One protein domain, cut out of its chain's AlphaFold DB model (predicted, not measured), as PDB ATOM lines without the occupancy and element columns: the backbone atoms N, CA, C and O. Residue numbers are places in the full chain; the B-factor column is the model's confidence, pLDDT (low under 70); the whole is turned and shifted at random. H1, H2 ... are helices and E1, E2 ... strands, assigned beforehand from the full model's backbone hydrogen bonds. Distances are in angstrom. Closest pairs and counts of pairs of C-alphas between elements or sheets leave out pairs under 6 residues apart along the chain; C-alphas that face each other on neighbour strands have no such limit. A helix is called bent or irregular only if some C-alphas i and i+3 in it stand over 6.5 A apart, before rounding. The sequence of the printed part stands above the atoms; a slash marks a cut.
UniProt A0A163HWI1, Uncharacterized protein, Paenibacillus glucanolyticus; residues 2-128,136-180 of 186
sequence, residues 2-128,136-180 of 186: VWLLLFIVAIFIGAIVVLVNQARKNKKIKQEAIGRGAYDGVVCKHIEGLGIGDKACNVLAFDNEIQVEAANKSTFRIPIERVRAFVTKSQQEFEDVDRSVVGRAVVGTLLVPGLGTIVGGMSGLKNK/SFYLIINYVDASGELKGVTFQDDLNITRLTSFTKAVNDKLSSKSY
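Overview. This is residues 2 to 128 and 136 to 180 of the 186 residues of an uncharacterized protein of Paenibacillus glucanolyticus (UniProt A0A163HWI1). One antiparallel sheet of seven strands is folded back on itself into two facing leaves, with E1 as the hinge, and it curls round helix H5. From this body the long helix H1 sticks out as an arm with its residues 2 to 21, while the short helices H2, H3 and H4 form a loose cluster beside it. The printed part has 172 residues, with five named helices and seven named strands in the order H1 E1 E2 E3 E4 E5 H2 H3 H4 E6 E7 H5, class mixed, and the sheet's order is E4 E3 E2 E1 E7 E6 E5. The whole is only just compact, close to loose, with a radius of gyration of the C-alphas of 18.3 A, and its spans are 69 by 42 by 36 A.

Along the chain. The strands are E1, residues 40 to 48, E2, 56 to 61, E3, 65 to 70, E4, 75 to 79, E5, 83 to 90, E6, 137 to 144, and E7, 150 to 157, which is 23.9 A long. H1, residues 2 to 35, begins at C-alpha 2 (169.213, 129.796, 69.302) and is 49.1 A long. H2 is residues 91 to 99, H3 101 to 108 and H4 115 to 127. H5, residues 161 to 179, is 26.4 A long and ends at C-alpha 179 (209.612, 165.652, 96.135).

Arrangement. In the strongly twisted folded sheet, E4 E3 E2 face E7 E6 E5. E1 bends by 73 degrees at residue 45; it pairs with E2 over residues 40 to 45 (N 42 and O 59, 2.8 A) and with E7 over residues 45 to 48 (N 47 and O 154, 2.9 A). E1 to E4 form a meander, each strand the antiparallel neighbour of the one before; N 60 and O 67 are 2.8 A apart, as are N 68 and O 76. In the hairpin of E6 and E7, N 151 and O 143 are 2.8 A apart; between E6 and E5, N 87 and O 140 are 2.9 A apart. H5 is on the sheet, and its closest C-alphas with E5 are Thr 88 and Thr 165, 6.1 A. H1 only grazes the sheet with residues 26 to 34, its closest C-alphas with E1 being Ala 33 and Gly 41, 5.4 A. H2 only grazes it with residues 91 to 96, and H4 with 115 to 121. H3 is not on the sheet; it and H2 touch only at the corner, closest at the C-alphas of Val 97 and Gly 103, 4.4 A. Every O i to N i+4 pair is within hydrogen-bond range in H1, H2, H3 and H5, and 7 of 9 in H4, which is only just irregular: C-alphas 124 and 127 are 6.8 A apart.

Size, cuts and confidence. The C-alphas farthest apart are those of Val 2 and Ser 147, 69.4 A. Residues 129 to 135 are not printed, and C-alphas 128 and 136 are 13.8 A apart across the cut. Of the links printed whole, none is long. Mean pLDDT of the printed part is 80.5; residues 96 to 128 and 177 to 180 are under 70.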
ATOM      1  N   VAL A   2     169.220 128.380  69.751       90.31
ATOM      2  CA  VAL A   2     169.213 129.796  69.302       90.31
ATOM      3  C   VAL A   2     168.819 130.801  70.402       90.31
ATOM      4  O   VAL A   2     169.501 131.802  70.591       90.31
ATOM      5  N   TRP A   3     167.787 130.508  71.197       90.88
ATOM      6  CA  TRP A   3     167.322 131.391  72.283       90.88
ATOM      7  C   TRP A   3     168.326 131.573  73.431       90.88
ATOM      8  O   TRP A   3     168.437 132.665  73.982       90.88
ATOM      9  N   LEU A   4     169.098 130.532  73.761       90.19
ATOM     10  CA  LEU A   4     170.155 130.614  74.774       90.19
ATOM     11  C   LEU A   4     171.278 131.553  74.309       90.19
ATOM     12  O   LEU A   4     171.793 132.351  75.086       90.19
ATOM     13  N   LEU A   5     171.614 131.485  73.021       90.31
ATOM     14  CA  LEU A   5     172.661 132.297  72.409       90.31
ATOM     15  C   LEU A   5     172.257 133.781  72.366       90.31
ATOM     16  O   LEU A   5     173.049 134.642  72.742       90.31
ATOM     17  N   LEU A   6     170.996 134.079  72.030       91.81
ATOM     18  CA  LEU A   6     170.448 135.443  72.084       91.81
ATOM     19  C   LEU A   6     170.437 136.020  73.507       91.81
ATOM     20  O   LEU A   6     170.763 137.191  73.699       91.81
ATOM     21  N   PHE A   7     170.120 135.201  74.514       93.12
ATOM     22  CA  PHE A   7     170.133 135.632  75.913       93.12
ATOM     23  C   PHE A   7     171.548 135.989  76.400       93.12
ATOM     24  O   PHE A   7     171.740 137.022  77.042       93.12
ATOM     25  N   ILE A   8     172.558 135.191  76.034       92.38
ATOM     26  CA  ILE A   8     173.964 135.477  76.361       92.38
ATOM     27  C   ILE A   8     174.419 136.784  75.699       92.38
ATOM     28  O   ILE A   8     175.019 137.633  76.360       92.38
ATOM     29  N   VAL A   9     174.087 136.991  74.420       93.56
ATOM     30  CA  VAL A   9     174.423 138.230  73.698       93.56
ATOM     31  C   VAL A   9     173.788 139.456  74.365       93.56
ATOM     32  O   VAL A   9     174.461 140.472  74.538       93.56
ATOM     33  N   ALA A  10     172.535 139.361  74.819       91.19
ATOM     34  CA  ALA A  10     171.865 140.455  75.523       91.19
ATOM     35  C   ALA A  10     172.572 140.835  76.839       91.19
ATOM     36  O   ALA A  10     172.723 142.024  77.134       91.19
ATOM     37  N   ILE A  11     173.070 139.852  77.601       92.44
ATOM     38  CA  ILE A  11     173.851 140.099  78.825       92.44
ATOM     39  C   ILE A  11     175.166 140.813  78.498       92.44
ATOM     40  O   ILE A  11     175.517 141.783  79.171       92.44
ATOM     41  N   PHE A  12     175.877 140.374  77.456       92.62
ATOM     42  CA  PHE A  12     177.125 141.012  77.033       92.62
ATOM     43  C   PHE A  12     176.913 142.467  76.610       92.62
ATOM     44  O   PHE A  12     177.649 143.347  77.057       92.62
ATOM     45  N   ILE A  13     175.878 142.742  75.812       92.31
ATOM     46  CA  ILE A  13     175.526 144.111  75.413       92.31
ATOM     47  C   ILE A  13     175.183 144.948  76.650       92.31
ATOM     48  O   ILE A  13     175.697 146.056  76.803       92.31
ATOM     49  N   GLY A  14     174.377 144.408  77.569       88.75
ATOM     50  CA  GLY A  14     174.040 145.072  78.828       88.75
ATOM     51  C   GLY A  14     175.276 145.431  79.659       88.75
ATOM     52  O   GLY A  14     175.410 146.571  80.107       88.75
ATOM     53  N   ALA A  15     176.223 144.499  79.807       86.31
ATOM     54  CA  ALA A  15     177.475 144.730  80.521       86.31
ATOM     55  C   ALA A  15     178.327 145.827  79.856       86.31
ATOM     56  O   ALA A  15     178.810 146.732  80.540       86.31
ATOM     57  N   ILE A  16     178.455 145.801  78.524       89.81
ATOM     58  CA  ILE A  16     179.180 146.828  77.761       89.81
ATOM     59  C   ILE A  16     178.545 148.208  77.967       89.81
ATOM     60  O   ILE A  16     179.254 149.177  78.235       89.81
ATOM     61  N   VAL A  17     177.214 148.312  77.902       88.88
ATOM     62  CA  VAL A  17     176.499 149.583  78.112       88.88
ATOM     63  C   VAL A  17     176.760 150.144  79.512       88.88
ATOM     64  O   VAL A  17     177.016 151.343  79.652       88.88
ATOM     65  N   VAL A  18     176.748 149.298  80.548       83.75
ATOM     66  CA  VAL A  18     177.065 149.715  81.925       83.75
ATOM     67  C   VAL A  18     178.500 150.240  82.026       83.75
ATOM     68  O   VAL A  18     178.704 151.338  82.551       83.75
ATOM     69  N   LEU A  19     179.476 149.515  81.468       82.06
ATOM     70  CA  LEU A  19     180.887 149.920  81.477       82.06
ATOM     71  C   LEU A  19     181.104 151.253  80.744       82.06
ATOM     72  O   LEU A  19     181.751 152.159  81.273       82.06
ATOM     73  N   VAL A  20     180.514 151.417  79.556       85.12
ATOM     74  CA  VAL A  20     180.613 152.655  78.764       85.12
ATOM     75  C   VAL A  20     179.973 153.832  79.501       85.12
ATOM     76  O   VAL A  20     180.551 154.920  79.546       85.12
ATOM     77  N   ASN A  21     178.807 153.638  80.117       82.25
ATOM     78  CA  ASN A  21     178.147 154.690  80.888       82.25
ATOM     79  C   ASN A  21     178.971 155.112  82.111       82.25
ATOM     80  O   ASN A  21     179.053 156.307  82.406       82.25
ATOM     81  N   GLN A  22     179.620 154.169  82.795       77.25
ATOM     82  CA  GLN A  22     180.515 154.478  83.909       77.25
ATOM     83  C   GLN A  22     181.757 155.251  83.438       77.25
ATOM     84  O   GLN A  22     182.096 156.284  84.018       77.25
ATOM     85  N   ALA A  23     182.375 154.837  82.327       80.12
ATOM     86  CA  ALA A  23     183.502 155.548  81.726       80.12
ATOM     87  C   ALA A  23     183.129 156.980  81.295       80.12
ATOM     88  O   ALA A  23     183.879 157.924  81.554       80.12
ATOM     89  N   ARG A  24     181.944 157.174  80.696       83.69
ATOM     90  CA  ARG A  24     181.423 158.502  80.324       83.69
ATOM     91  C   ARG A  24     181.224 159.400  81.543       83.69
ATOM     92  O   ARG A  24     181.643 160.555  81.508       83.69
ATOM     93  N   LYS A  25     180.638 158.876  82.628       82.25
ATOM     94  CA  LYS A  25     180.497 159.612  83.897       82.25
ATOM     95  C   LYS A  25     181.859 160.034  84.448       82.25
ATOM     96  O   LYS A  25     182.039 161.204  84.769       82.25
ATOM     97  N   ASN A  26     182.834 159.126  84.461       81.31
ATOM     98  CA  ASN A  26     184.190 159.410  84.935       81.31
ATOM     99  C   ASN A  26     184.882 160.490  84.099       81.31
ATOM    100  O   ASN A  26     185.499 161.400  84.653       81.31
ATOM    101  N   LYS A  27     184.731 160.432  82.768       84.38
ATOM    102  CA  LYS A  27     185.248 161.465  81.866       84.38
ATOM    103  C   LYS A  27     184.584 162.815  82.129       84.38
ATOM    104  O   LYS A  27     185.290 163.813  82.152       84.38
ATOM    105  N   LYS A  28     183.269 162.853  82.366       86.69
ATOM    106  CA  LYS A  28     182.546 164.095  82.680       86.69
ATOM    107  C   LYS A  28     183.035 164.726  83.985       86.69
ATOM    108  O   LYS A  28     183.365 165.900  83.966       86.69
ATOM    109  N   ILE A  29     183.161 163.946  85.062       85.69
ATOM    110  CA  ILE A  29     183.679 164.433  86.356       85.69
ATOM    111  C   ILE A  29     185.093 165.006  86.185       85.69
ATOM    112  O   ILE A  29     185.392 166.091  86.671       85.69
ATOM    113  N   LYS A  30     185.962 164.301  85.451       86.81
ATOM    114  CA  LYS A  30     187.318 164.783  85.172       86.81
ATOM    115  C   LYS A  30     187.317 166.070  84.340       86.81
ATOM    116  O   LYS A  30     188.053 166.991  84.659       86.81
ATOM    117  N   GLN A  31     186.505 166.143  83.289       88.12
ATOM    118  CA  GLN A  31     186.387 167.340  82.448       88.12
ATOM    119  C   GLN A  31     185.820 168.531  83.223       88.12
ATOM    120  O   GLN A  31     186.277 169.650  83.034       88.12
ATOM    121  N   GLU A  32     184.874 168.295  84.127       90.06
ATOM    122  CA  GLU A  32     184.346 169.317  85.029       90.06
ATOM    123  C   GLU A  32     185.425 169.822  85.993       90.06
ATOM    124  O   GLU A  32     185.574 171.028  86.151       90.06
ATOM    125  N   ALA A  33     186.238 168.931  86.569       89.94
ATOM    126  CA  ALA A  33     187.391 169.326  87.380       89.94
ATOM    127  C   ALA A  33     188.397 170.172  86.571       89.94
ATOM    128  O   ALA A  33     188.800 171.243  87.022       89.94
ATOM    129  N   ILE A  34     188.716 169.746  85.342       90.75
ATOM    130  CA  ILE A  34     189.610 170.472  84.420       90.75
ATOM    131  C   ILE A  34     189.056 171.845  84.053       90.75
ATOM    132  O   ILE A  34     189.786 172.831  84.106       90.75
ATOM    133  N   GLY A  35     187.760 171.944  83.751       89.81
ATOM    134  CA  GLY A  35     187.098 173.220  83.469       89.81
ATOM    135  C   GLY A  35     187.150 174.205  84.641       89.81
ATOM    136  O   GLY A  35     186.971 175.403  84.444       89.81
ATOM    137  N   ARG A  36     187.431 173.716  85.852       91.00
ATOM    138  CA  ARG A  36     187.586 174.507  87.077       91.00
ATOM    139  C   ARG A  36     189.050 174.776  87.444       91.00
ATOM    140  O   ARG A  36     189.302 175.369  88.485       91.00
ATOM    141  N   GLY A  37     190.001 174.348  86.609       92.25
ATOM    142  CA  GLY A  37     191.440 174.524  86.815       92.25
ATOM    143  C   GLY A  37     192.127 173.408  87.611       92.25
ATOM    144  O   GLY A  37     193.339 173.462  87.798       92.25
ATOM    145  N   ALA A  38     191.394 172.385  88.061       94.62
ATOM    146  CA  ALA A  38     191.981 171.206  88.696       94.62
ATOM    147  C   ALA A  38     192.498 170.230  87.627       94.62
ATOM    148  O   ALA A  38     191.845 170.011  86.612       94.62
ATOM    149  N   TYR A  39     193.638 169.574  87.842       93.31
ATOM    150  CA  TYR A  39     194.139 168.590  86.871       93.31
ATOM    151  C   TYR A  39     193.405 167.242  86.966       93.31
ATOM    152  O   TYR A  39     193.425 166.449  86.017       93.31
ATOM    153  N   ASP A  40     192.762 166.961  88.104       94.75
ATOM    154  CA  ASP A  40     191.915 165.788  88.286       94.75
ATOM    155  C   ASP A  40     190.882 166.002  89.413       94.75
ATOM    156  O   ASP A  40     191.012 166.917  90.226       94.75
ATOM    157  N   GLY A  41     189.844 165.161  89.487       94.00
ATOM    158  CA  GLY A  41     188.851 165.248  90.568       94.00
ATOM    159  C   GLY A  41     187.855 164.089  90.650       94.00
ATOM    160  O   GLY A  41     187.498 163.480  89.642       94.00
ATOM    161  N   VAL A  42     187.377 163.765  91.846       94.56
ATOM    162  CA  VAL A  42     186.450 162.651  92.105       94.56
ATOM    163  C   VAL A  42     185.266 163.105  92.956       94.56
ATOM    164  O   VAL A  42     185.364 164.083  93.689       94.56
ATOM    165  N   VAL A  43     184.145 162.391  92.854       92.06
ATOM    166  CA  VAL A  43     182.982 162.580  93.725       92.06
ATOM    167  C   VAL A  43     182.866 161.369  94.635       92.06
ATOM    168  O   VAL A  43     182.792 160.248  94.143       92.06
ATOM    169  N   CYS A  44     182.844 161.587  95.944       91.06
ATOM    170  CA  CYS A  44     182.786 160.522  96.943       91.06
ATOM    171  C   CYS A  44     182.019 160.977  98.190       91.06
ATOM    172  O   CYS A  44     181.800 162.169  98.409       91.06
ATOM    173  N   LYS A  45     181.571 160.030  99.012       91.00
ATOM    174  CA  LYS A  45     180.845 160.316 100.252       91.00
ATOM    175  C   LYS A  45     181.833 160.552 101.386       91.00
ATOM    176  O   LYS A  45     182.701 159.721 101.607       91.00
ATOM    177  N   HIS A  46     181.725 161.666 102.093       90.81
ATOM    178  CA  HIS A  46     182.538 161.938 103.271       90.81
ATOM    179  C   HIS A  46     182.160 161.009 104.428       90.81
ATOM    180  O   HIS A  46     180.976 160.782 104.674       90.81
ATOM    181  N   ILE A  47     183.172 160.512 105.140       86.06
ATOM    182  CA  ILE A  47     183.023 159.625 106.295       86.06
ATOM    183  C   ILE A  47     183.525 160.306 107.571       86.06
ATOM    184  O   ILE A  47     182.793 160.362 108.555       86.06
ATOM    185  N   GLU A  48     184.742 160.851 107.557       85.56
ATOM    186  CA  GLU A  48     185.396 161.392 108.753       85.56
ATOM    187  C   GLU A  48     186.398 162.498 108.408       85.56
ATOM    188  O   GLU A  48     186.997 162.493 107.333       85.56
ATOM    189  N   GLY A  49     186.603 163.417 109.356       86.19
ATOM    190  CA  GLY A  49     187.438 164.607 109.208       86.19
ATOM    191  C   GLY A  49     186.610 165.858 108.906       86.19
ATOM    192  O   GLY A  49     185.397 165.792 108.727       86.19
ATOM    193  N   LEU A  50     187.260 167.027 108.912       86.44
ATOM    194  CA  LEU A  50     186.749 168.326 108.421       86.44
ATOM    195  C   LEU A  50     185.384 168.836 108.958       86.44
ATOM    196  O   LEU A  50     184.942 169.907 108.560       86.44
ATOM    197  N   GLY A  51     184.694 168.113 109.845       86.25
ATOM    198  CA  GLY A  51     183.374 168.486 110.365       86.25
ATOM    199  C   GLY A  51     182.240 168.478 109.325       86.25
ATOM    200  O   GLY A  51     181.230 169.147 109.527       86.25
ATOM    201  N   ILE A  52     182.379 167.751 108.208       86.44
ATOM    202  CA  ILE A  52     181.427 167.802 107.073       86.44
ATOM    203  C   ILE A  52     180.141 166.989 107.324       86.44
ATOM    204  O   ILE A  52     179.058 167.348 106.843       86.44
ATOM    205  N   GLY A  53     180.253 165.890 108.075       82.62
ATOM    206  CA  GLY A  53     179.186 164.900 108.250       82.62
ATOM    207  C   GLY A  53     178.980 163.999 107.024       82.62
ATOM    208  O   GLY A  53     179.771 164.008 106.087       82.62
ATOM    209  N   ASP A  54     177.919 163.194 107.023       84.62
ATOM    210  CA  ASP A  54     177.693 162.138 106.023       84.62
ATOM    211  C   ASP A  54     177.143 162.681 104.682       84.62
ATOM    212  O   ASP A  54     175.949 162.576 104.390       84.62
ATOM    213  N   LYS A  55     177.993 163.338 103.876       88.75
ATOM    214  CA  LYS A  55     177.589 164.069 102.654       88.75
ATOM    215  C   LYS A  55     178.458 163.753 101.439       88.75
ATOM    216  O   LYS A  55     179.634 163.433 101.561       88.75
ATOM    217  N   ALA A  56     177.888 163.903 100.243       91.38
ATOM    218  CA  ALA A  56     178.658 163.854  99.001       91.38
ATOM    219  C   ALA A  56     179.609 165.056  98.901       91.38
ATOM    220  O   ALA A  56     179.221 166.187  99.215       91.38
ATOM    221  N   CYS A  57     180.832 164.789  98.455       93.56
ATOM    222  CA  CYS A  57     181.895 165.768  98.298       93.56
ATOM    223  C   CYS A  57     182.577 165.625  96.937       93.56
ATOM    224  O   CYS A  57     182.826 164.508  96.480       93.56
ATOM    225  N   ASN A  58     182.926 166.760  96.333       94.69
ATOM    226  CA  ASN A  58     183.888 166.814  95.241       94.69
ATOM    227  C   ASN A  58     185.282 166.968  95.846       94.69
ATOM    228  O   ASN A  58     185.526 167.906  96.604       94.69
ATOM    229  N   VAL A  59     186.189 166.064  95.508       96.00
ATOM    230  CA  VAL A  59     187.605 166.164  95.860       96.00
ATOM    231  C   VAL A  59     188.355 166.510  94.586       96.00
ATOM    232  O   VAL A  59     188.390 165.716  93.647       96.00
ATOM    233  N   LEU A  60     188.909 167.714  94.534       96.50
ATOM    234  CA  LEU A  60     189.575 168.285  93.370       96.50
ATOM    235  C   LEU A  60     191.062 168.442  93.671       96.50
ATOM    236  O   LEU A  60     191.435 168.886  94.756       96.50
ATOM    237  N   ALA A  61     191.906 168.087  92.709       95.62
ATOM    238  CA  ALA A  61     193.346 168.208  92.838       95.62
ATOM    239  C   ALA A  61     193.872 169.317  91.922       95.62
ATOM    240  O   ALA A  61     193.799 169.221  90.694       95.62
ATOM    241  N   PHE A  62     194.409 170.366  92.537       95.31
ATOM    242  CA  PHE A  62     195.097 171.472  91.883       95.31
ATOM    243  C   PHE A  62     196.601 171.321  92.073       95.31
ATOM    244  O   PHE A  62     197.065 170.558  92.919       95.31
ATOM    245  N   ASP A  63     197.387 172.074  91.305       92.44
ATOM    246  CA  ASP A  63     198.844 171.984  91.402       92.44
ATOM    247  C   ASP A  63     199.372 172.353  92.794       92.44
ATOM    248  O   ASP A  63     200.362 171.769  93.234       92.44
ATOM    249  N   ASN A  64     198.702 173.262  93.506       93.69
ATOM    250  CA  ASN A  64     199.157 173.777  94.802       93.69
ATOM    251  C   ASN A  64     198.294 173.337  95.988       93.69
ATOM    252  O   ASN A  64     198.692 173.547  97.129       93.69
ATOM    253  N   GLU A  65     197.133 172.726  95.757       94.94
ATOM    254  CA  GLU A  65     196.221 172.346  96.835       94.94
ATOM    255  C   GLU A  65     195.287 171.200  96.445       94.94
ATOM    256  O   GLU A  65     194.993 170.963  95.273       94.94
ATOM    257  N   ILE A  66     194.778 170.507  97.458       96.31
ATOM    258  CA  ILE A  66     193.615 169.635  97.355       96.31
ATOM    259  C   ILE A  66     192.409 170.393  97.906       96.31
ATOM    260  O   ILE A  66     192.431 170.862  99.045       96.31
ATOM    261  N   GLN A  67     191.347 170.491  97.114       96.69
ATOM    262  CA  GLN A  67     190.101 171.133  97.514       96.69
ATOM    263  C   GLN A  67     189.026 170.076  97.770       96.69
ATOM    264  O   GLN A  67     188.766 169.219  96.925       96.69
ATOM    265  N   VAL A  68     188.377 170.149  98.928       96.25
ATOM    266  CA  VAL A  68     187.224 169.321  99.291       96.25
ATOM    267  C   VAL A  68     186.001 170.217  99.361       96.25
ATOM    268  O   VAL A  68     185.912 171.099 100.214       96.25
ATOM    269  N   GLU A  69     185.044 169.982  98.477       94.69
ATOM    270  CA  GLU A  69     183.799 170.741  98.412       94.69
ATOM    271  C   GLU A  69     182.637 169.851  98.804       94.69
ATOM    272  O   GLU A  69     182.304 168.899  98.098       94.69
ATOM    273  N   ALA A  70     182.004 170.168  99.922       92.38
ATOM    274  CA  ALA A  70     180.852 169.425 100.391       92.38
ATOM    275  C   ALA A  70     179.540 170.040  99.882       92.38
ATOM    276  O   ALA A  70     179.435 171.238  99.613       92.38
ATOM    277  N   ALA A  71     178.491 169.217  99.798       87.06
ATOM    278  CA  ALA A  71     177.170 169.631  99.309       87.06
ATOM    279  C   ALA A  71     176.520 170.799 100.094       87.06
ATOM    280  O   ALA A  71     175.613 171.457  99.595       87.06
ATOM    281  N   ASN A  72     176.979 171.087 101.316       82.88
ATOM    282  CA  ASN A  72     176.581 172.249 102.127       82.88
ATOM    283  C   ASN A  72     177.314 173.553 101.748       82.88
ATOM    284  O   ASN A  72     177.233 174.516 102.504       82.88
ATOM    285  N   LYS A  73     178.036 173.581 100.620       83.62
ATOM    286  CA  LYS A  73     178.863 174.705 100.147       83.62
ATOM    287  C   LYS A  73     180.099 175.008 101.002       83.62
ATOM    288  O   LYS A  73     180.802 175.970 100.699       83.62
ATOM    289  N   SER A  74     180.419 174.206 102.024       88.81
ATOM    290  CA  SER A  74     181.714 174.348 102.698       88.81
ATOM    291  C   SER A  74     182.822 173.833 101.789       88.81
ATOM    292  O   SER A  74     182.719 172.741 101.226       88.81
ATOM    293  N   THR A  75     183.875 174.630 101.676       94.19
ATOM    294  CA  THR A  75     185.075 174.322 100.910       94.19
ATOM    295  C   THR A  75     186.255 174.269 101.862       94.19
ATOM    296  O   THR A  75     186.513 175.236 102.573       94.19
ATOM    297  N   PHE A  76     186.996 173.171 101.823       95.00
ATOM    298  CA  PHE A  76     188.242 173.005 102.557       95.00
ATOM    299  C   PHE A  76     189.386 172.939 101.564       95.00
ATOM    300  O   PHE A  76     189.270 172.287 100.527       95.00
ATOM    301  N   ARG A  77     190.482 173.625 101.874       96.12
ATOM    302  CA  ARG A  77     191.678 173.672 101.037       96.12
ATOM    303  C   ARG A  77     192.853 173.161 101.844       96.12
ATOM    304  O   ARG A  77     193.119 173.660 102.936       96.12
ATOM    305  N   ILE A  78     193.515 172.144 101.316       94.44
ATOM    306  CA  ILE A  78     194.684 171.516 101.915       94.44
ATOM    307  C   ILE A  78     195.863 171.825 100.987       94.44
ATOM    308  O   ILE A  78     195.926 171.242  99.904       94.44
ATOM    309  N   PRO A  79     196.782 172.730 101.371       94.50
ATOM    310  CA  PRO A  79     197.983 173.003 100.589       94.50
ATOM    311  C   PRO A  79     198.761 171.721 100.299       94.50
ATOM    312  O   PRO A  79     198.888 170.853 101.167       94.50
ATOM    313  N   ILE A  80     199.286 171.594  99.084       91.00
ATOM    314  CA  ILE A  80     199.926 170.360  98.625       91.00
ATOM    315  C   ILE A  80     201.171 170.035  99.458       91.00
ATOM    316  O   ILE A  80     201.402 168.868  99.760       91.00
ATOM    317  N   GLU A  81     201.914 171.048  99.928       89.62
ATOM    318  CA  GLU A  81     203.070 170.849 100.813       89.62
ATOM    319  C   GLU A  81     202.703 170.285 102.194       89.62
ATOM    320  O   GLU A  81     203.563 169.777 102.919       89.62
ATOM    321  N   ARG A  82     201.426 170.357 102.579       89.88
ATOM    322  CA  ARG A  82     200.924 169.810 103.842       89.88
ATOM    323  C   ARG A  82     200.407 168.390 103.703       89.88
ATOM    324  O   ARG A  82     200.247 167.722 104.722       89.88
ATOM    325  N   VAL A  83     200.177 167.907 102.484       88.75
ATOM    326  CA  VAL A  83     199.785 166.517 102.244       88.75
ATOM    327  C   VAL A  83     200.952 165.601 102.620       88.75
ATOM    328  O   VAL A  83     202.112 165.870 102.312       88.75
ATOM    329  N   ARG A  84     200.653 164.530 103.354       82.88
ATOM    330  CA  ARG A  84     201.622 163.513 103.796       82.88
ATOM    331  C   ARG A  84     201.359 162.162 103.158       82.88
ATOM    332  O   ARG A  84     202.301 161.448 102.842       82.88
ATOM    333  N   ALA A  85     200.092 161.829 102.939       81.38
ATOM    334  CA  ALA A  85     199.715 160.620 102.228       81.38
ATOM    335  C   ALA A  85     198.379 160.807 101.510       81.38
ATOM    336  O   ALA A  85     197.479 161.481 102.015       81.38
ATOM    337  N   PHE A  86     198.251 160.165 100.353       85.12
ATOM    338  CA  PHE A  86     197.027 160.121  99.563       85.12
ATOM    339  C   PHE A  86     196.809 158.678  99.103       85.12
ATOM    340  O   PHE A  86     197.575 158.149  98.294       85.12
ATOM    341  N   VAL A  87     195.826 157.988  99.682       83.62
ATOM    342  CA  VAL A  87     195.745 156.521  99.603       83.62
ATOM    343  C   VAL A  87     194.326 156.061  99.310       83.62
ATOM    344  O   VAL A  87     193.367 156.549  99.898       83.62
ATOM    345  N   THR A  88     194.193 155.062  98.436       85.31
ATOM    346  CA  THR A  88     192.938 154.332  98.227       85.31
ATOM    347  C   THR A  88     193.073 152.904  98.725       85.31
ATOM    348  O   THR A  88     194.041 152.225  98.384       85.31
ATOM    349  N   LYS A  89     192.093 152.446  99.506       80.56
ATOM    350  CA  LYS A  89     192.037 151.087 100.054       80.56
ATOM    351  C   LYS A  89     190.620 150.542 100.018       80.56
ATOM    352  O   LYS A  89     189.657 151.276 100.210       80.56
ATOM    353  N   SER A  90     190.480 149.251  99.766       81.44
ATOM    354  CA  SER A  90     189.203 148.552  99.892       81.44
ATOM    355  C   SER A  90     188.886 148.227 101.351       81.44
ATOM    356  O   SER A  90     189.781 148.083 102.180       81.44
ATOM    357  N   GLN A  91     187.601 148.043 101.652       77.44
ATOM    358  CA  GLN A  91     187.137 147.520 102.939       77.44
ATOM    359  C   GLN A  91     187.895 146.253 103.365       77.44
ATOM    360  O   GLN A  91     188.314 146.147 104.514       77.44
ATOM    361  N   GLN A  92     188.098 145.316 102.438       75.12
ATOM    362  CA  GLN A  92     188.790 144.062 102.722       75.12
ATOM    363  C   GLN A  92     190.254 144.295 103.115       75.12
ATOM    364  O   GLN A  92     190.722 143.702 104.077       75.12
ATOM    365  N   GLU A  93     190.950 145.223 102.452       74.06
ATOM    366  CA  GLU A  93     192.324 145.574 102.828       74.06
ATOM    367  C   GLU A  93     192.414 146.168 104.242       74.06
ATOM    368  O   GLU A  93     193.399 145.913 104.928       74.06
ATOM    369  N   PHE A  94     191.407 146.916 104.714       71.56
ATOM    370  CA  PHE A  94     191.376 147.362 106.115       71.56
ATOM    371  C   PHE A  94     191.143 146.207 107.085       71.56
ATOM    372  O   PHE A  94     191.799 146.145 108.122       71.56
ATOM    373  N   GLU A  95     190.231 145.289 106.756       70.50
ATOM    374  CA  GLU A  95     189.962 144.106 107.581       70.50
ATOM    375  C   GLU A  95     191.193 143.188 107.679       70.50
ATOM    376  O   GLU A  95     191.476 142.643 108.746       70.50
ATOM    377  N   ASP A  96     191.954 143.050 106.593       69.50
ATOM    378  CA  ASP A  96     193.182 142.253 106.555       69.50
ATOM    379  C   ASP A  96     194.326 142.933 107.329       69.50
ATOM    380  O   ASP A  96     195.067 142.269 108.063       69.50
ATOM    381  N   VAL A  97     194.444 144.264 107.221       67.00
ATOM    382  CA  VAL A  97     195.390 145.066 108.013       67.00
ATOM    383  C   VAL A  97     195.099 144.934 109.505       67.00
ATOM    384  O   VAL A  97     196.031 144.692 110.263       67.00
ATOM    385  N   ASP A  98     193.838 145.050 109.926       64.56
ATOM    386  CA  ASP A  98     193.441 144.979 111.340       64.56
ATOM    387  C   ASP A  98     193.772 143.617 111.976       64.56
ATOM    388  O   ASP A  98     194.203 143.531 113.128       64.56
ATOM    389  N   ARG A  99     193.659 142.531 111.200       67.00
ATOM    390  CA  ARG A  99     193.963 141.168 111.667       67.00
ATOM    391  C   ARG A  99     195.460 140.874 111.751       67.00
ATOM    392  O   ARG A  99     195.875 140.080 112.596       67.00
ATOM    393  N   SER A 100     196.282 141.484 110.898       61.44
ATOM    394  CA  SER A 100     197.713 141.175 110.802       61.44
ATOM    395  C   SER A 100     198.574 142.076 111.692       61.44
ATOM    396  O   SER A 100     198.474 143.300 111.664       61.44
ATOM    397  N   VAL A 101     199.485 141.487 112.474       58.44
ATOM    398  CA  VAL A 101     200.489 142.238 113.262       58.44
ATOM    399  C   VAL A 101     201.437 143.019 112.339       58.44
ATOM    400  O   VAL A 101     201.733 144.182 112.594       58.44
ATOM    401  N   VAL A 102     201.842 142.414 111.218       52.84
ATOM    402  CA  VAL A 102     202.694 143.055 110.201       52.84
ATOM    403  C   VAL A 102     201.915 144.120 109.423       52.84
ATOM    404  O   VAL A 102     202.444 145.195 109.154       52.84
ATOM    405  N   GLY A 103     200.637 143.867 109.119       51.22
ATOM    406  CA  GLY A 103     199.755 144.849 108.476       51.22
ATOM    407  C   GLY A 103     199.589 146.114 109.321       51.22
ATOM    408  O   GLY A 103     199.734 147.223 108.809       51.22
ATOM    409  N   ARG A 104     199.395 145.950 110.636       60.19
ATOM    410  CA  ARG A 104     199.364 147.060 111.600       60.19
ATOM    411  C   ARG A 104     200.684 147.830 111.676       60.19
ATOM    412  O   ARG A 104     200.638 149.043 111.840       60.19
ATOM    413  N   ALA A 105     201.834 147.181 111.495       51.44
ATOM    414  CA  ALA A 105     203.135 147.857 111.463       51.44
ATOM    415  C   ALA A 105     203.338 148.704 110.189       51.44
ATOM    416  O   ALA A 105     203.751 149.856 110.281       51.44
ATOM    417  N   VAL A 106     202.982 148.173 109.011       49.84
ATOM    418  CA  VAL A 106     203.074 148.888 107.715       49.84
ATOM    419  C   VAL A 106     202.098 150.063 107.638       49.84
ATOM    420  O   VAL A 106     202.360 151.072 106.992       49.84
ATOM    421  N   VAL A 107     200.949 149.944 108.295       52.03
ATOM    422  CA  VAL A 107     199.963 151.024 108.362       52.03
ATOM    423  C   VAL A 107     200.266 152.003 109.502       52.03
ATOM    424  O   VAL A 107     200.000 153.195 109.365       52.03
ATOM    425  N   GLY A 108     200.904 151.538 110.580       45.28
ATOM    426  CA  GLY A 108     201.423 152.375 111.662       45.28
ATOM    427  C   GLY A 108     202.484 153.374 111.194       45.28
ATOM    428  O   GLY A 108     202.512 154.493 111.694       45.28
ATOM    429  N   THR A 109     203.287 153.032 110.180       47.94
ATOM    430  CA  THR A 109     204.231 153.974 109.551       47.94
ATOM    431  C   THR A 109     203.554 154.986 108.620       47.94
ATOM    432  O   THR A 109     204.080 156.078 108.430       47.94
ATOM    433  N   LEU A 110     202.371 154.672 108.077       53.19
ATOM    434  CA  LEU A 110     201.570 155.590 107.256       53.19
ATOM    435  C   LEU A 110     200.708 156.564 108.076       53.19
ATOM    436  O   LEU A 110     200.077 157.428 107.465       53.19
ATOM    437  N   LEU A 111     200.683 156.425 109.413       54.03
ATOM    438  CA  LEU A 111     199.935 157.251 110.374       54.03
ATOM    439  C   LEU A 111     198.634 157.797 109.773       54.03
ATOM    440  O   LEU A 111     198.531 158.990 109.512       54.03
ATOM    441  N   VAL A 112     197.658 156.929 109.488       58.19
ATOM    442  CA  VAL A 112     196.324 157.360 109.043       58.19
ATOM    443  C   VAL A 112     195.489 157.718 110.271       58.19
ATOM    444  O   VAL A 112     195.026 156.811 110.975       58.19
ATOM    445  N   PRO A 113     195.265 159.012 110.557       55.41
ATOM    446  CA  PRO A 113     194.404 159.412 111.656       55.41
ATOM    447  C   PRO A 113     192.968 158.985 111.327       55.41
ATOM    448  O   PRO A 113     192.523 159.123 110.189       55.41
ATOM    449  N   GLY A 114     192.255 158.433 112.310       56.12
ATOM    450  CA  GLY A 114     190.877 157.961 112.128       56.12
ATOM    451  C   GLY A 114     190.737 156.498 111.696       56.12
ATOM    452  O   GLY A 114     189.624 156.003 111.643       56.12
ATOM    453  N   LEU A 115     191.819 155.734 111.479       58.06
ATOM    454  CA  LEU A 115     191.717 154.295 111.158       58.06
ATOM    455  C   LEU A 115     190.854 153.494 112.142       58.06
ATOM    456  O   LEU A 115     190.029 152.691 111.716       58.06
ATOM    457  N   GLY A 116     191.016 153.729 113.448       55.72
ATOM    458  CA  GLY A 116     190.196 153.082 114.477       55.72
ATOM    459  C   GLY A 116     188.711 153.440 114.360       55.72
ATOM    460  O   GLY A 116     187.858 152.584 114.577       55.72
ATOM    461  N   THR A 117     188.392 154.667 113.942       57.41
ATOM    462  CA  THR A 117     187.022 155.114 113.662       57.41
ATOM    463  C   THR A 117     186.503 154.568 112.331       57.41
ATOM    464  O   THR A 117     185.339 154.196 112.252       57.41
ATOM    465  N   ILE A 118     187.340 154.458 111.296       59.38
ATOM    466  CA  ILE A 118     186.987 153.841 110.011       59.38
ATOM    467  C   ILE A 118     186.637 152.371 110.256       59.38
ATOM    468  O   ILE A 118     185.526 151.948 109.952       59.38
ATOM    469  N   VAL A 119     187.521 151.610 110.906       58.56
ATOM    470  CA  VAL A 119     187.318 150.185 111.227       58.56
ATOM    471  C   VAL A 119     186.183 149.987 112.250       58.56
ATOM    472  O   VAL A 119     185.339 149.100 112.090       58.56
ATOM    473  N   GLY A 120     186.099 150.838 113.276       51.69
ATOM    474  CA  GLY A 120     185.056 150.799 114.307       51.69
ATOM    475  C   GLY A 120     183.670 151.204 113.787       51.69
ATOM    476  O   GLY A 120     182.679 150.516 114.038       51.69
ATOM    477  N   GLY A 121     183.599 152.262 112.981       52.84
ATOM    478  CA  GLY A 121     182.401 152.730 112.281       52.84
ATOM    479  C   GLY A 121     181.929 151.743 111.212       52.84
ATOM    480  O   GLY A 121     180.728 151.495 111.093       52.84
ATOM    481  N   MET A 122     182.857 151.075 110.517       54.88
ATOM    482  CA  MET A 122     182.565 149.935 109.638       54.88
ATOM    483  C   MET A 122     181.934 148.759 110.402       54.88
ATOM    484  O   MET A 122     181.006 148.127 109.889       54.88
ATOM    485  N   SER A 123     182.363 148.483 111.641       49.72
ATOM    486  CA  SER A 123     181.707 147.478 112.493       49.72
ATOM    487  C   SER A 123     180.301 147.895 112.946       49.72
ATOM    488  O   SER A 123     179.422 147.034 113.002       49.72
ATOM    489  N   GLY A 124     180.039 149.186 113.179       42.06
ATOM    490  CA  GLY A 124     178.696 149.711 113.484       42.06
ATOM    491  C   GLY A 124     177.736 149.735 112.282       42.06
ATOM    492  O   GLY A 124     176.527 149.540 112.432       42.06
ATOM    493  N   LEU A 125     178.262 149.895 111.063       45.59
ATOM    494  CA  LEU A 125     177.497 149.879 109.807       45.59
ATOM    495  C   LEU A 125     177.038 148.472 109.376       45.59
ATOM    496  O   LEU A 125     176.175 148.359 108.499       45.59
ATOM    497  N   LYS A 126     177.512 147.396 110.031       41.94
ATOM    498  CA  LYS A 126     177.092 145.999 109.776       41.94
ATOM    499  C   LYS A 126     175.571 145.777 109.842       41.94
ATOM    500  O   LYS A 126     175.084 144.831 109.220       41.94
ATOM    501  N   ASN A 127     174.819 146.640 110.531       39.88
ATOM    502  CA  ASN A 127     173.377 146.474 110.739       39.88
ATOM    503  C   ASN A 127     172.482 147.095 109.652       39.88
ATOM    504  O   ASN A 127     171.315 146.719 109.544       39.88
ATOM    505  N   LYS A 128     172.989 147.982 108.783       42.50
ATOM    506  CA  LYS A 128     172.199 148.511 107.654       42.50
ATOM    507  C   LYS A 128     172.540 147.763 106.374       42.50
ATOM    508  O   LYS A 128     173.251 148.260 105.516       42.50
ATOM    509  N   SER A 136     183.111 148.375  99.250       76.88
ATOM    510  CA  SER A 136     183.358 149.764  99.648       76.88
ATOM    511  C   SER A 136     184.837 150.086  99.445       76.88
ATOM    512  O   SER A 136     185.707 149.334  99.903       76.88
ATOM    513  N   PHE A 137     185.129 151.191  98.769       84.88
ATOM    514  CA  PHE A 137     186.481 151.715  98.605       84.88
ATOM    515  C   PHE A 137     186.596 153.038  99.331       84.88
ATOM    516  O   PHE A 137     185.689 153.863  99.266       84.88
ATOM    517  N   TYR A 138     187.723 153.242  99.994       86.00
ATOM    518  CA  TYR A 138     187.983 154.422 100.791       86.00
ATOM    519  C   TYR A 138     189.140 155.212 100.207       86.00
ATOM    520  O   TYR A 138     190.153 154.637  99.810       86.00
ATOM    521  N   LEU A 139     188.976 156.528 100.179       88.12
ATOM    522  CA  LEU A 139     190.030 157.493  99.908       88.12
ATOM    523  C   LEU A 139     190.415 158.167 101.216       88.12
ATOM    524  O   LEU A 139     189.550 158.716 101.893       88.12
ATOM    525  N   ILE A 140     191.700 158.151 101.533       87.19
ATOM    526  CA  ILE A 140     192.274 158.753 102.728       87.19
ATOM    527  C   ILE A 140     193.278 159.811 102.302       87.19
ATOM    528  O   ILE A 140     194.150 159.552 101.469       87.19
ATOM    529  N   ILE A 141     193.174 160.980 102.923       88.88
ATOM    530  CA  ILE A 141     194.120 162.076 102.759       88.88
ATOM    531  C   ILE A 141     194.661 162.431 104.139       88.88
ATOM    532  O   ILE A 141     193.924 162.958 104.975       88.88
ATOM    533  N   ASN A 142     195.947 162.167 104.359       86.38
ATOM    534  CA  ASN A 142     196.657 162.608 105.553       86.38
ATOM    535  C   ASN A 142     197.348 163.929 105.256       86.38
ATOM    536  O   ASN A 142     198.029 164.065 104.234       86.38
ATOM    537  N   TYR A 143     197.209 164.885 106.162       87.38
ATOM    538  CA  TYR A 143     197.813 166.198 106.027       87.38
ATOM    539  C   TYR A 143     198.189 166.770 107.388       87.38
ATOM    540  O   TYR A 143     197.609 166.417 108.409       87.38
ATOM    541  N   VAL A 144     199.166 167.666 107.393       87.69
ATOM    542  CA  VAL A 144     199.487 168.480 108.564       87.69
ATOM    543  C   VAL A 144     198.614 169.726 108.530       87.69
ATOM    544  O   VAL A 144     198.554 170.422 107.517       87.69
ATOM    545  N   ASP A 145     197.886 169.998 109.602       89.56
ATOM    546  CA  ASP A 145     197.009 171.158 109.660       89.56
ATOM    547  C   ASP A 145     197.762 172.451 110.022       89.56
ATOM    548  O   ASP A 145     198.989 172.486 110.100       89.56
ATOM    549  N   ALA A 146     197.036 173.559 110.193       88.81
ATOM    550  CA  ALA A 146     197.660 174.844 110.509       88.81
ATOM    551  C   ALA A 146     198.347 174.877 111.889       88.81
ATOM    552  O   ALA A 146     199.254 175.683 112.073       88.81
ATOM    553  N   SER A 147     197.944 174.016 112.830       90.44
ATOM    554  CA  SER A 147     198.589 173.863 114.141       90.44
ATOM    555  C   SER A 147     199.808 172.938 114.124       90.44
ATOM    556  O   SER A 147     200.462 172.785 115.150       90.44
ATOM    557  N   GLY A 148     200.139 172.334 112.980       85.81
ATOM    558  CA  GLY A 148     201.226 171.361 112.890       85.81
ATOM    559  C   GLY A 148     200.810 169.943 113.292       85.81
ATOM    560  O   GLY A 148     201.659 169.055 113.353       85.81
ATOM    561  N   GLU A 149     199.520 169.700 113.529       85.12
ATOM    562  CA  GLU A 149     199.007 168.387 113.906       85.12
ATOM    563  C   GLU A 149     198.699 167.545 112.669       85.12
ATOM    564  O   GLU A 149     198.131 168.023 111.682       85.12
ATOM    565  N   LEU A 150     199.034 166.256 112.727       82.62
ATOM    566  CA  LEU A 150     198.675 165.310 111.678       82.62
ATOM    567  C   LEU A 150     197.177 164.983 111.752       82.62
ATOM    568  O   LEU A 150     196.697 164.426 112.738       82.62
ATOM    569  N   LYS A 151     196.444 165.289 110.679       85.69
ATOM    570  CA  LYS A 151     195.007 165.035 110.522       85.69
ATOM    571  C   LYS A 151     194.724 164.180 109.291       85.69
ATOM    572  O   LYS A 151     195.516 164.111 108.354       85.69
ATOM    573  N   GLY A 152     193.580 163.503 109.325       85.75
ATOM    574  CA  GLY A 152     193.078 162.655 108.248       85.75
ATOM    575  C   GLY A 152     191.693 163.111 107.804       85.75
ATOM    576  O   GLY A 152     190.892 163.572 108.620       85.75
ATOM    577  N   VAL A 153     191.409 162.989 106.510       88.50
ATOM    578  CA  VAL A 153     190.042 163.025 105.981       88.50
ATOM    579  C   VAL A 153     189.790 161.783 105.139       88.50
ATOM    580  O   VAL A 153     190.630 161.392 104.323       88.50
ATOM    581  N   THR A 154     188.623 161.178 105.345       87.62
ATOM    582  CA  THR A 154     188.247 159.904 104.737       87.62
ATOM    583  C   THR A 154     186.954 160.031 103.954       87.62
ATOM    584  O   THR A 154     185.955 160.577 104.431       87.62
ATOM    585  N   PHE A 155     186.956 159.446 102.762       89.38
ATOM    586  CA  PHE A 155     185.800 159.338 101.887       89.38
ATOM    587  C   PHE A 155     185.558 157.889 101.474       89.38
ATOM    588  O   PHE A 155     186.476 157.077 101.511       89.38
ATOM    589  N   GLN A 156     184.342 157.588 101.029       88.00
ATOM    590  CA  GLN A 156     183.904 156.283 100.547       88.00
ATOM    591  C   GLN A 156     183.242 156.392  99.164       88.00
ATOM    592  O   GLN A 156     182.466 157.316  98.901       88.00
ATOM    593  N   ASP A 157     183.514 155.419  98.297       86.44
ATOM    594  CA  ASP A 157     182.783 155.157  97.054       86.44
ATOM    595  C   ASP A 157     182.551 153.642  96.923       86.44
ATOM    596  O   ASP A 157     183.487 152.845  97.008       86.44
ATOM    597  N   ASP A 158     181.298 153.240  96.720       79.00
ATOM    598  CA  ASP A 158     180.895 151.828  96.666       79.00
ATOM    599  C   ASP A 158     180.993 151.216  95.260       79.00
ATOM    600  O   ASP A 158     180.786 150.015  95.083       79.00
ATOM    601  N   LEU A 159     181.219 152.034  94.226       70.19
ATOM    602  CA  LEU A 159     181.002 151.632  92.834       70.19
ATOM    603  C   LEU A 159     182.167 151.967  91.901       70.19
ATOM    604  O   LEU A 159     182.202 151.436  90.788       70.19
ATOM    605  N   ASN A 160     183.105 152.831  92.300       73.31
ATOM    606  CA  ASN A 160     184.052 153.438  91.362       73.31
ATOM    607  C   ASN A 160     185.527 153.358  91.785       73.31
ATOM    608  O   ASN A 160     186.259 154.351  91.729       73.31
ATOM    609  N   ILE A 161     185.997 152.153  92.137       81.69
ATOM    610  CA  ILE A 161     187.415 151.920  92.462       81.69
ATOM    611  C   ILE A 161     188.346 152.433  91.367       81.69
ATOM    612  O   ILE A 161     189.322 153.109  91.661       81.69
ATOM    613  N   THR A 162     188.034 152.174  90.095       82.62
ATOM    614  CA  THR A 162     188.919 152.539  88.989       82.62
ATOM    615  C   THR A 162     189.151 154.044  88.950       82.62
ATOM    616  O   THR A 162     190.285 154.479  88.746       82.62
ATOM    617  N   ARG A 163     188.109 154.853  89.193       87.94
ATOM    618  CA  ARG A 163     188.252 156.309  89.254       87.94
ATOM    619  C   ARG A 163     189.055 156.748  90.468       87.94
ATOM    620  O   ARG A 163     189.940 157.583  90.296       87.94
ATOM    621  N   LEU A 164     188.750 156.195  91.644       87.94
ATOM    622  CA  LEU A 164     189.451 156.486  92.895       87.94
ATOM    623  C   LEU A 164     190.943 156.161  92.790       87.94
ATOM    624  O   LEU A 164     191.774 157.028  93.018       87.94
ATOM    625  N   THR A 165     191.291 154.950  92.353       86.62
ATOM    626  CA  THR A 165     192.682 154.525  92.170       86.62
ATOM    627  C   THR A 165     193.390 155.371  91.116       86.62
ATOM    628  O   THR A 165     194.528 155.771  91.336       86.62
ATOM    629  N   SER A 166     192.728 155.698  89.999       89.44
ATOM    630  CA  SER A 166     193.322 156.567  88.969       89.44
ATOM    631  C   SER A 166     193.572 157.984  89.486       89.44
ATOM    632  O   SER A 166     194.609 158.565  89.184       89.44
ATOM    633  N   PHE A 167     192.637 158.528  90.271       92.19
ATOM    634  CA  PHE A 167     192.769 159.840  90.902       92.19
ATOM    635  C   PHE A 167     193.931 159.857  91.897       92.19
ATOM    636  O   PHE A 167     194.839 160.672  91.775       92.19
ATOM    637  N   THR A 168     193.958 158.892  92.815       89.69
ATOM    638  CA  THR A 168     195.037 158.708  93.791       89.69
ATOM    639  C   THR A 168     196.395 158.549  93.125       89.69
ATOM    640  O   THR A 168     197.358 159.185  93.542       89.69
ATOM    641  N   LYS A 169     196.477 157.756  92.050       89.38
ATOM    642  CA  LYS A 169     197.702 157.615  91.260       89.38
ATOM    643  C   LYS A 169     198.136 158.954  90.663       89.38
ATOM    644  O   LYS A 169     199.289 159.323  90.816       89.38
ATOM    645  N   ALA A 170     197.223 159.700  90.038       89.69
ATOM    646  CA  ALA A 170     197.543 160.996  89.440       89.69
ATOM    647  C   ALA A 170     198.058 162.015  90.473       89.69
ATOM    648  O   ALA A 170     198.991 162.762  90.178       89.69
ATOM    649  N   VAL A 171     197.478 162.027  91.677       90.19
ATOM    650  CA  VAL A 171     197.938 162.883  92.782       90.19
ATOM    651  C   VAL A 171     199.321 162.446  93.269       90.19
ATOM    652  O   VAL A 171     200.219 163.279  93.366       90.19
ATOM    653  N   ASN A 172     199.526 161.149  93.517       87.88
ATOM    654  CA  ASN A 172     200.805 160.627  94.003       87.88
ATOM    655  C   ASN A 172     201.940 160.800  92.989       87.88
ATOM    656  O   ASN A 172     203.019 161.236  93.378       87.88
ATOM    657  N   ASP A 173     201.695 160.551  91.700       86.62
ATOM    658  CA  ASP A 173     202.683 160.768  90.635       86.62
ATOM    659  C   ASP A 173     203.173 162.238  90.650       86.62
ATOM    660  O   ASP A 173     204.373 162.510  90.550       86.62
ATOM    661  N   LYS A 174     202.261 163.200  90.872       85.06
ATOM    662  CA  LYS A 174     202.607 164.624  91.022       85.06
ATOM    663  C   LYS A 174     203.336 164.927  92.334       85.06
ATOM    664  O   LYS A 174     204.318 165.668  92.304       85.06
ATOM    665  N   LEU A 175     202.908 164.358  93.461       81.38
ATOM    666  CA  LEU A 175     203.583 164.528  94.756       81.38
ATOM    667  C   LEU A 175     205.031 164.020  94.708       81.38
ATOM    668  O   LEU A 175     205.947 164.740  95.107       81.38
ATOM    669  N   SER A 176     205.260 162.831  94.147       76.56
ATOM    670  CA  SER A 176     206.599 162.257  93.979       76.56
ATOM    671  C   SER A 176     207.475 163.093  93.045       76.56
ATOM    672  O   SER A 176     208.647 163.304  93.348       76.56
ATOM    673  N   SER A 177     206.913 163.635  91.955       69.00
ATOM    674  CA  SER A 177     207.658 164.523  91.048       69.00
ATOM    675  C   SER A 177     208.102 165.833  91.715       69.00
ATOM    676  O   SER A 177     209.190 166.324  91.432       69.00
ATOM    677  N   LYS A 178     207.299 166.372  92.647       62.28
ATOM    678  CA  LYS A 178     207.657 167.565  93.427       62.28
ATOM    679  C   LYS A 178     208.691 167.261  94.513       62.28
ATOM    680  O   LYS A 178     209.563 168.089  94.754       62.28
ATOM    681  N   SER A 179     208.635 166.076  95.123       56.44
ATOM    682  CA  SER A 179     209.612 165.652  96.135       56.44
ATOM    683  C   SER A 179     210.999 165.373  95.545       56.44
ATOM    684  O   SER A 179     211.985 165.630  96.218       56.44
ATOM    685  N   TYR A 180     211.096 164.907  94.292       43.25
ATOM    686  CA  TYR A 180     212.384 164.707  93.600       43.25
ATOM    687  C   TYR A 180     213.100 166.028  93.247       43.25
ATOM    688  O   TYR A 180     214.298 166.029  92.988       43.25
TER     689      TYR A 180